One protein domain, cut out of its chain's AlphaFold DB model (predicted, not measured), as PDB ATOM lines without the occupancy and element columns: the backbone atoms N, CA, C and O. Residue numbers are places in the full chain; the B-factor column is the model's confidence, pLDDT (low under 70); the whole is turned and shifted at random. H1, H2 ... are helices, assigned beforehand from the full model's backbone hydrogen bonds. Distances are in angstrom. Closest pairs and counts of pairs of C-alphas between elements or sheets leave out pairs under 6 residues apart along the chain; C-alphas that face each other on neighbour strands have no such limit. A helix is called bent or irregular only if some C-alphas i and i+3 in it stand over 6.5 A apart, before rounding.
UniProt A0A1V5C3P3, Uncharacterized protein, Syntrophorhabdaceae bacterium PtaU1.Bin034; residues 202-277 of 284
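What this domain is: This is residues 202 to 277 of the 284 residues of an uncharacterized protein of Syntrophorhabdaceae bacterium PtaU1.Bin034 (UniProt A0A1V5C3P3). A long helical hairpin, H3 and H4, makes the length; H1 and H2, a shorter hairpin, pack near the first residues of H3, H2 crossing H3 away from H4. Residues 247 to 252, at the long hairpin's turn, stick out. The printed part has 76 residues, with four named helices in the order H1, H2, H3, H4 holding 67 of them and no named strand; its class is all helix, and it is compact, with a radius of gyration of the C-alphas of 12.4 A and spans of 42 by 23 by 18 A.

Where its parts are: H1, residues 203 to 215, begins at C-alpha (4.087, 13.585, -1.791) and measures 18.6 A. H2 is residues 217 to 226, 14.2 A. H3 is residues 231 to 248, 25.8 A. H4, residues 250 to 275, 35.7 A, ends at C-alpha (7.204, 13.085, 7.504); it is irregular, C-alphas 255 and 258 being 7.4 A apart, with a kink of 42 degrees near residue 257.

How they stand to each other: H1, H3 and H4 form a bundle, helices side by side. H1 touches H2, closest C-alphas Tyr 213 and Ala 220, 5.0 A. H3 touches H4, Ser 246 to Ala 254, 4.7 A between closest C-alphas, at a shallow tilt of 9 degrees, opposite ways. H2 and H4 are apart. Every O i to N i+4 pair is within hydrogen-bond range in H1, H2 and H3, and 17 of 22 in H4.

The domain as a whole: The farthest C-alphas, Gly 251 and Gly 277, are 41.9 A apart. The printed part has no cut, its links are tight, and residue 277 alone is under pLDDT 70.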
ATOM      1  N   PRO A 202       2.816   9.366  -3.739       93.06
ATOM      2  CA  PRO A 202       2.850   9.989  -2.422       93.06
ATOM      3  C   PRO A 202       3.789  11.195  -2.427       93.06
ATOM      4  O   PRO A 202       4.871  11.123  -3.007       93.06
ATOM      5  N   ARG A 203       3.409  12.277  -1.744       88.38
ATOM      6  CA  ARG A 203       4.087  13.585  -1.791       88.38
ATOM      7  C   ARG A 203       5.620  13.522  -1.747       88.38
ATOM      8  O   ARG A 203       6.286  14.138  -2.576       88.38
ATOM      9  N   ASN A 204       6.182  12.750  -0.817       92.06
ATOM     10  CA  ASN A 204       7.634  12.597  -0.669       92.06
ATOM     11  C   ASN A 204       8.286  11.905  -1.872       92.06
ATOM     12  O   ASN A 204       9.311  12.364  -2.379       92.06
ATOM     13  N   LEU A 205       7.662  10.842  -2.376       95.31
ATOM     14  CA  LEU A 205       8.127  10.168  -3.579       95.31
ATOM     15  C   LEU A 205       7.942  11.057  -4.813       95.31
ATOM     16  O   LEU A 205       8.820  11.085  -5.665       95.31
ATOM     17  N   ALA A 206       6.838  11.801  -4.896       93.50
ATOM     18  CA  ALA A 206       6.542  12.719  -5.987       93.50
ATOM     19  C   ALA A 206       7.613  13.813  -6.110       93.50
ATOM     20  O   ALA A 206       8.148  14.031  -7.197       93.50
ATOM     21  N   LEU A 207       7.995  14.427  -4.982       89.75
ATOM     22  CA  LEU A 207       9.077  15.411  -4.893       89.75
ATOM     23  C   LEU A 207      10.395  14.854  -5.459       89.75
ATOM     24  O   LEU A 207      10.987  15.434  -6.373       89.75
ATOM     25  N   VAL A 208      10.844  13.708  -4.940       93.38
ATOM     26  CA  VAL A 208      12.111  13.081  -5.350       93.38
ATOM     27  C   VAL A 208      12.056  12.602  -6.802       93.38
ATOM     28  O   VAL A 208      13.026  12.757  -7.556       93.38
ATOM     29  N   HIS A 209      10.927  12.020  -7.205       95.50
ATOM     30  CA  HIS A 209      10.724  11.500  -8.547       95.50
ATOM     31  C   HIS A 209      10.786  12.619  -9.574       95.50
ATOM     32  O   HIS A 209      11.521  12.500 -10.553       95.50
ATOM     33  N   PHE A 210      10.068  13.713  -9.336       91.44
ATOM     34  CA  PHE A 210      10.016  14.838 -10.252       91.44
ATOM     35  C   PHE A 210      11.381  15.516 -10.402       91.44
ATOM     36  O   PHE A 210      11.849  15.711 -11.524       91.44
ATOM     37  N   ASP A 211      12.086  15.756  -9.293       88.88
ATOM     38  CA  ASP A 211      13.458  16.277  -9.301       88.88
ATOM     39  C   ASP A 211      14.401  15.416 -10.167       88.88
ATOM     40  O   ASP A 211      15.201  15.910 -10.971       88.88
ATOM     41  N   THR A 212      14.265  14.096 -10.045       91.31
ATOM     42  CA  THR A 212      15.043  13.129 -10.826       91.31
ATOM     43  C   THR A 212      14.594  13.081 -12.287       91.31
ATOM     44  O   THR A 212      15.436  12.928 -13.176       91.31
ATOM     45  N   TYR A 213      13.293  13.224 -12.555       91.12
ATOM     46  CA  TYR A 213      12.712  13.224 -13.897       91.12
ATOM     47  C   TYR A 213      13.242  14.392 -14.715       91.12
ATOM     48  O   TYR A 213      13.712  14.177 -15.830       91.12
ATOM     49  N   ILE A 214      13.274  15.590 -14.125       80.81
ATOM     50  CA  ILE A 214      13.882  16.772 -14.741       80.81
ATOM     51  C   ILE A 214      15.331  16.483 -15.131       80.81
ATOM     52  O   ILE A 214      15.740  16.785 -16.248       80.81
ATOM     53  N   ASN A 215      16.110  15.823 -14.268       80.06
ATOM     54  CA  ASN A 215      17.497  15.497 -14.587       80.06
ATOM     55  C   ASN A 215      17.680  14.417 -15.656       80.06
ATOM     56  O   ASN A 215      18.569  14.516 -16.504       80.06
ATOM     57  N   SER A 216      16.923  13.333 -15.555       84.62
ATOM     58  CA  SER A 216      17.139  12.141 -16.362       84.62
ATOM     59  C   SER A 216      15.860  11.296 -16.406       84.62
ATOM     60  O   SER A 216      15.787  10.292 -15.687       84.62
ATOM     61  N   PRO A 217      14.902  11.600 -17.307       89.31
ATOM     62  CA  PRO A 217      13.588  10.948 -17.357       89.31
ATOM     63  C   PRO A 217      13.656   9.416 -17.404       89.31
ATOM     64  O   PRO A 217      12.993   8.717 -16.642       89.31
ATOM     65  N   ALA A 218      14.538   8.866 -18.246       91.19
ATOM     66  CA  ALA A 218      14.716   7.418 -18.366       91.19
ATOM     67  C   ALA A 218      15.252   6.771 -17.075       91.19
ATOM     68  O   ALA A 218      14.890   5.645 -16.739       91.19
ATOM     69  N   ALA A 219      16.112   7.480 -16.337       94.19
ATOM     70  CA  ALA A 219      16.602   6.991 -15.051       94.19
ATOM     71  C   ALA A 219      15.520   7.099 -13.978       94.19
ATOM     72  O   ALA A 219      15.374   6.155 -13.214       94.19
ATOM     73  N   ALA A 220      14.741   8.183 -13.973       96.25
ATOM     74  CA  ALA A 220      13.654   8.379 -13.025       96.25
ATOM     75  C   ALA A 220      12.592   7.277 -13.134       96.25
ATOM     76  O   ALA A 220      12.215   6.688 -12.124       96.25
ATOM     77  N   LYS A 221      12.184   6.926 -14.364       96.94
ATOM     78  CA  LYS A 221      11.261   5.805 -14.625       96.94
ATOM     79  C   LYS A 221      11.838   4.472 -14.136       96.94
ATOM     80  O   LYS A 221      11.141   3.693 -13.490       96.94
ATOM     81  N   LYS A 222      13.128   4.216 -14.398       97.88
ATOM     82  CA  LYS A 222      13.805   2.996 -13.929       97.88
ATOM     83  C   LYS A 222      13.897   2.940 -12.401       97.88
ATOM     84  O   LYS A 222      13.600   1.897 -11.834       97.88
ATOM     85  N   MET A 223      14.289   4.034 -11.751       98.25
ATOM     86  CA  MET A 223      14.400   4.122 -10.291       98.25
ATOM     87  C   MET A 223      13.046   3.960  -9.620       98.25
ATOM     88  O   MET A 223      12.955   3.200  -8.668       98.25
ATOM     89  N   LEU A 224      11.990   4.579 -10.158       98.31
ATOM     90  CA  LEU A 224      10.637   4.417  -9.627       98.31
ATOM     91  C   LEU A 224      10.243   2.938  -9.601       98.31
ATOM     92  O   LEU A 224       9.889   2.421  -8.547       98.31
ATOM     93  N   LYS A 225      10.419   2.240 -10.729       98.00
ATOM     94  CA  LYS A 225      10.156   0.800 -10.821       98.00
ATOM     95  C   LYS A 225      11.030  -0.014  -9.861       98.00
ATOM     96  O   LYS A 225      10.515  -0.865  -9.151       98.00
ATOM     97  N   SER A 226      12.341   0.228  -9.846       97.81
ATOM     98  CA  SER A 226      13.291  -0.535  -9.024       97.81
ATOM     99  C   SER A 226      13.143  -0.286  -7.522       97.81
ATOM    100  O   SER A 226      13.441  -1.180  -6.745       97.81
ATOM    101  N   SER A 227      12.677   0.896  -7.122       98.31
ATOM    102  CA  SER A 227      12.443   1.250  -5.718       98.31
ATOM    103  C   SER A 227      11.175   0.633  -5.130       98.31
ATOM    104  O   SER A 227      10.961   0.738  -3.929       98.31
ATOM    105  N   GLY A 228      10.285   0.076  -5.961       97.31
ATOM    106  CA  GLY A 228       8.971  -0.392  -5.506       97.31
ATOM    107  C   GLY A 228       8.071   0.718  -4.945       97.31
ATOM    108  O   GLY A 228       7.107   0.421  -4.252       97.31
ATOM    109  N   GLY A 229       8.379   1.994  -5.214       94.50
ATOM    110  CA  GLY A 229       7.674   3.138  -4.626       94.50
ATOM    111  C   GLY A 229       8.203   3.574  -3.253       94.50
ATOM    112  O   GLY A 229       7.652   4.496  -2.652       94.50
ATOM    113  N   HIS A 230       9.286   2.977  -2.751       97.25
ATOM    114  CA  HIS A 230       9.909   3.404  -1.500       97.25
ATOM    115  C   HIS A 230      10.841   4.601  -1.731       97.25
ATOM    116  O   HIS A 230      11.775   4.540  -2.531       97.25
ATOM    117  N   THR A 231      10.588   5.707  -1.023       96.94
ATOM    118  CA  THR A 231      11.304   6.980  -1.244       96.94
ATOM    119  C   THR A 231      12.794   6.873  -0.911       96.94
ATOM    120  O   THR A 231      13.617   7.341  -1.692       96.94
ATOM    121  N   GLU A 232      13.156   6.221   0.198       96.81
ATOM    122  CA  GLU A 232      14.569   6.092   0.583       96.81
ATOM    123  C   GLU A 232      15.337   5.195  -0.391       96.81
ATOM    124  O   GLU A 232      16.352   5.608  -0.946       96.81
ATOM    125  N   THR A 233      14.778   4.032  -0.735       98.31
ATOM    126  CA  THR A 233      15.346   3.143  -1.759       98.31
ATOM    127  C   THR A 233      15.518   3.860  -3.102       98.31
ATOM    128  O   THR A 233      16.493   3.643  -3.819       98.31
ATOM    129  N   TYR A 234      14.597   4.759  -3.469       98.50
ATOM    130  CA  TYR A 234      14.751   5.592  -4.661       98.50
ATOM    131  C   TYR A 234      15.994   6.496  -4.564       98.50
ATOM    132  O   TYR A 234      16.771   6.588  -5.521       98.50
ATOM    133  N   LEU A 235      16.176   7.187  -3.434       97.06
ATOM    134  CA  LEU A 235      17.305   8.093  -3.201       97.06
ATOM    135  C   LEU A 235      18.644   7.345  -3.184       97.06
ATOM    136  O   LEU A 235      19.614   7.830  -3.770       97.06
ATOM    137  N   GLU A 236      18.681   6.137  -2.626       98.12
ATOM    138  CA  GLU A 236      19.838   5.235  -2.679       98.12
ATOM    139  C   GLU A 236      20.182   4.836  -4.120       98.12
ATOM    140  O   GLU A 236      21.299   5.061  -4.588       98.12
ATOM    141  N   LEU A 237      19.204   4.362  -4.901       98.38
ATOM    142  CA  LEU A 237      19.417   4.032  -6.318       98.38
ATOM    143  C   LEU A 237      19.937   5.238  -7.120       98.38
ATOM    144  O   LEU A 237      20.692   5.096  -8.096       98.38
ATOM    145  N   ARG A 238      19.529   6.449  -6.727       97.00
ATOM    146  CA  ARG A 238      20.013   7.693  -7.321       97.00
ATOM    147  C   ARG A 238      21.455   8.008  -6.927       97.00
ATOM    148  O   ARG A 238      22.238   8.350  -7.821       97.00
ATOM    149  N   SER A 239      21.823   7.869  -5.656       96.75
ATOM    150  CA  SER A 239      23.197   8.086  -5.182       96.75
ATOM    151  C   SER A 239      24.165   7.100  -5.850       96.75
ATOM    152  O   SER A 239      25.173   7.512  -6.435       96.75
ATOM    153  N   GLU A 240      23.791   5.821  -5.923       97.31
ATOM    154  CA  GLU A 240      24.547   4.767  -6.600       97.31
ATOM    155  C   GLU A 240      24.744   5.061  -8.086       97.31
ATOM    156  O   GLU A 240      25.830   4.863  -8.646       97.31
ATOM    157  N   ARG A 241      23.704   5.567  -8.760       95.81
ATOM    158  CA  ARG A 241      23.817   5.969 -10.165       95.81
ATOM    159  C   ARG A 241      24.876   7.053 -10.338       95.81
ATOM    160  O   ARG A 241      25.657   6.962 -11.290       95.81
ATOM    161  N   TYR A 242      24.895   8.070  -9.482       94.12
ATOM    162  CA  TYR A 242      25.885   9.144  -9.557       94.12
ATOM    163  C   TYR A 242      27.296   8.636  -9.266       94.12
ATOM    164  O   TYR A 242      28.204   8.906 -10.063       94.12
ATOM    165  N   ALA A 243      27.462   7.812  -8.227       94.12
ATOM    166  CA  ALA A 243      28.712   7.113  -7.927       94.12
ATOM    167  C   ALA A 243      29.225   6.330  -9.145       94.12
ATOM    168  O   ALA A 243      30.362   6.515  -9.592       94.12
ATOM    169  N   ARG A 244      28.350   5.533  -9.769       95.62
ATOM    170  CA  ARG A 244      28.674   4.752 -10.967       95.62
ATOM    171  C   ARG A 244      29.054   5.635 -12.152       95.62
ATOM    172  O   ARG A 244      30.009   5.317 -12.854       95.62
ATOM    173  N   LEU A 245      28.323   6.721 -12.411       91.75
ATOM    174  CA  LEU A 245      28.635   7.635 -13.514       91.75
ATOM    175  C   LEU A 245      30.011   8.275 -13.330       91.75
ATOM    176  O   LEU A 245      30.808   8.256 -14.268       91.75
ATOM    177  N   SER A 246      30.304   8.785 -12.132       92.06
ATOM    178  CA  SER A 246      31.611   9.356 -11.807       92.06
ATOM    179  C   SER A 246      32.735   8.347 -12.003       92.06
ATOM    180  O   SER A 246      33.702   8.650 -12.693       92.06
ATOM    181  N   ARG A 247      32.566   7.113 -11.518       94.12
ATOM    182  CA  ARG A 247      33.562   6.053 -11.704       94.12
ATOM    183  C   ARG A 247      33.780   5.692 -13.175       94.12
ATOM    184  O   ARG A 247      34.913   5.528 -13.600       94.12
ATOM    185  N   LEU A 248      32.706   5.569 -13.961       94.06
ATOM    186  CA  LEU A 248      32.799   5.153 -15.368       94.06
ATOM    187  C   LEU A 248      33.341   6.252 -16.289       94.06
ATOM    188  O   LEU A 248      33.918   5.944 -17.329       94.06
ATOM    189  N   LYS A 249      33.089   7.529 -15.979       93.00
ATOM    190  CA  LYS A 249      33.529   8.672 -16.801       93.00
ATOM    191  C   LYS A 249      33.977   9.837 -15.909       93.00
ATOM    192  O   LYS A 249      33.334  10.895 -15.930       93.00
ATOM    193  N   PRO A 250      35.082   9.683 -15.159       91.31
ATOM    194  CA  PRO A 250      35.495  10.645 -14.138       91.31
ATOM    195  C   PRO A 250      35.763  12.032 -14.719       91.31
ATOM    196  O   PRO A 250      35.196  13.008 -14.234       91.31
ATOM    197  N   GLY A 251      36.470  12.125 -15.852       90.19
ATOM    198  CA  GLY A 251      36.731  13.406 -16.526       90.19
ATOM    199  C   GLY A 251      35.471  14.166 -16.968       90.19
ATOM    200  O   GLY A 251      35.514  15.372 -17.199       90.19
ATOM    201  N   ARG A 252      34.316  13.489 -17.060       87.12
ATOM    202  CA  ARG A 252      33.033  14.137 -17.359       87.12
ATOM    203  C   ARG A 252      32.227  14.462 -16.107       87.12
ATOM    204  O   ARG A 252      31.593  15.516 -16.082       87.12
ATOM    205  N   TYR A 253      32.192  13.553 -15.135       88.00
ATOM    206  CA  TYR A 253      31.187  13.571 -14.072       88.00
ATOM    207  C   TYR A 253      31.737  13.793 -12.662       88.00
ATOM    208  O   TYR A 253      30.984  14.277 -11.823       88.00
ATOM    209  N   ALA A 254      33.017  13.512 -12.394       88.50
ATOM    210  CA  ALA A 254      33.573  13.592 -11.039       88.50
ATOM    211  C   ALA A 254      33.422  14.985 -10.417       88.50
ATOM    212  O   ALA A 254      33.033  15.111  -9.259       88.50
ATOM    213  N   LYS A 255      33.596  16.037 -11.224       90.25
ATOM    214  CA  LYS A 255      33.432  17.431 -10.789       90.25
ATOM    215  C   LYS A 255      32.031  17.796 -10.281       90.25
ATOM    216  O   LYS A 255      31.886  18.811  -9.615       90.25
ATOM    217  N   TYR A 256      30.999  17.007 -10.594       83.38
ATOM    218  CA  TYR A 256      29.628  17.260 -10.135       83.38
ATOM    219  C   TYR A 256      29.252  16.456  -8.888       83.38
ATOM    220  O   TYR A 256      28.191  16.700  -8.318       83.38
ATOM    221  N   MET A 257      30.100  15.516  -8.455       88.81
ATOM    222  CA  MET A 257      29.754  14.553  -7.410       88.81
ATOM    223  C   MET A 257      29.308  15.228  -6.113       88.81
ATOM    224  O   MET A 257      28.257  14.888  -5.578       88.81
ATOM    225  N   LYS A 258      30.069  16.223  -5.645       87.56
ATOM    226  CA  LYS A 258      29.742  16.968  -4.422       87.56
ATOM    227  C   LYS A 258      28.353  17.609  -4.510       87.56
ATOM    228  O   LYS A 258      27.538  17.437  -3.615       87.56
ATOM    229  N   GLY A 259      28.058  18.291  -5.620       82.12
ATOM    230  CA  GLY A 259      26.755  18.928  -5.832       82.12
ATOM    231  C   GLY A 259      25.604  17.925  -5.928       82.12
ATOM    232  O   GLY A 259      24.515  18.184  -5.424       82.12
ATOM    233  N   TRP A 260      25.840  16.761  -6.534       89.06
ATOM    234  CA  TRP A 260      24.847  15.691  -6.601       89.06
ATOM    235  C   TRP A 260      24.515  15.094  -5.242       89.06
ATOM    236  O   TRP A 260      23.337  14.925  -4.944       89.06
ATOM    237  N   MET A 261      25.528  14.806  -4.425       90.94
ATOM    238  CA  MET A 261      25.308  14.253  -3.090       90.94
ATOM    239  C   MET A 261      24.626  15.273  -2.180       90.94
ATOM    240  O   MET A 261      23.635  14.937  -1.547       90.94
ATOM    241  N   ASN A 262      25.028  16.547  -2.235       84.75
ATOM    242  CA  ASN A 262      24.331  17.612  -1.507       84.75
ATOM    243  C   ASN A 262      22.849  17.723  -1.903       84.75
ATOM    244  O   ASN A 262      21.996  17.932  -1.047       84.75
ATOM    245  N   ARG A 263      22.512  17.559  -3.192       83.88
ATOM    246  CA  ARG A 263      21.108  17.559  -3.643       83.88
ATOM    247  C   ARG A 263      20.324  16.377  -3.072       83.88
ATOM    248  O   ARG A 263      19.156  16.547  -2.747       83.88
ATOM    249  N   ILE A 264      20.944  15.204  -2.957       89.94
ATOM    250  CA  ILE A 264      20.313  14.027  -2.341       89.94
ATOM    251  C   ILE A 264      20.062  14.273  -0.854       89.94
ATOM    252  O   ILE A 264      18.946  14.044  -0.401       89.94
ATOM    253  N   GLU A 265      21.036  14.816  -0.125       90.38
ATOM    254  CA  GLU A 265      20.863  15.134   1.298       90.38
ATOM    255  C   GLU A 265      19.789  16.204   1.531       90.38
ATOM    256  O   GLU A 265      18.946  16.050   2.411       90.38
ATOM    257  N   ASN A 266      19.721  17.234   0.681       84.88
ATOM    258  CA  ASN A 266      18.634  18.215   0.741       84.88
ATOM    259  C   ASN A 266      17.260  17.560   0.522       84.88
ATOM    260  O   ASN A 266      16.298  17.896   1.208       84.88
ATOM    261  N   LEU A 267      17.152  16.619  -0.423       87.69
ATOM    262  CA  LEU A 267      15.908  15.883  -0.656       87.69
ATOM    263  C   LEU A 267      15.546  14.987   0.532       87.69
ATOM    264  O   LEU A 267      14.377  14.942   0.900       87.69
ATOM    265  N   ARG A 268      16.526  14.318   1.154       92.56
ATOM    266  CA  ARG A 268      16.316  13.539   2.384       92.56
ATOM    267  C   ARG A 268      15.789  14.415   3.516       92.56
ATOM    268  O   ARG A 268      14.800  14.049   4.142       92.56
ATOM    269  N   ALA A 269      16.391  15.586   3.725       87.44
ATOM    270  CA  ALA A 269      15.948  16.539   4.738       87.44
ATOM    271  C   ALA A 269      14.494  16.978   4.505       87.44
ATOM    272  O   ALA A 269      13.676  16.887   5.411       87.44
ATOM    273  N   LEU A 270      14.140  17.346   3.270       85.06
ATOM    274  CA  LEU A 270      12.768  17.722   2.919       85.06
ATOM    275  C   LEU A 270      11.779  16.570   3.132       85.06
ATOM    276  O   LEU A 270      10.692  16.774   3.662       85.06
ATOM    277  N   VAL A 271      12.144  15.348   2.735       89.50
ATOM    278  CA  VAL A 271      11.323  14.148   2.959       89.50
ATOM    279  C   VAL A 271      11.092  13.914   4.455       89.50
ATOM    280  O   VAL A 271       9.961  13.619   4.846       89.50
ATOM    281  N   ALA A 272      12.129  14.082   5.279       89.00
ATOM    282  CA  ALA A 272      12.048  13.952   6.730       89.00
ATOM    283  C   ALA A 272      11.181  15.054   7.365       89.00
ATOM    284  O   ALA A 272      10.314  14.743   8.177       89.00
ATOM    285  N   GLU A 273      11.342  16.313   6.949       85.06
ATOM    286  CA  GLU A 273      10.510  17.441   7.396       85.06
ATOM    287  C   GLU A 273       9.026  17.195   7.103       85.06
ATOM    288  O   GLU A 273       8.176  17.371   7.971       85.06
ATOM    289  N   ASN A 274       8.706  16.706   5.904       83.62
ATOM    290  CA  ASN A 274       7.328  16.383   5.533       83.62
ATOM    291  C   ASN A 274       6.758  15.205   6.332       83.62
ATOM    292  O   ASN A 274       5.555  15.161   6.581       83.62
ATOM    293  N   ALA A 275       7.602  14.235   6.695       83.38
ATOM    294  CA  ALA A 275       7.204  13.085   7.504       83.38
ATOM    295  C   ALA A 275       6.974  13.465   8.976       83.38
ATOM    296  O   ALA A 275       6.112  12.879   9.625       83.38
ATOM    297  N   ALA A 276       7.699  14.465   9.485       77.69
ATOM    298  CA  ALA A 276       7.521  15.003  10.832       77.69
ATOM    299  C   ALA A 276       6.241  15.854  10.992       77.69
ATOM    300  O   ALA A 276       5.893  16.228  12.111       77.69
ATOM    301  N   GLY A 277       5.528  16.145   9.893       61.88
ATOM    302  CA  GLY A 277       4.372  17.041   9.874       61.88
ATOM    303  C   GLY A 277       4.762  18.506  10.121       61.88
ATOM    304  O   GLY A 277       5.934  18.814  10.346       61.88
TER     305      GLY A 277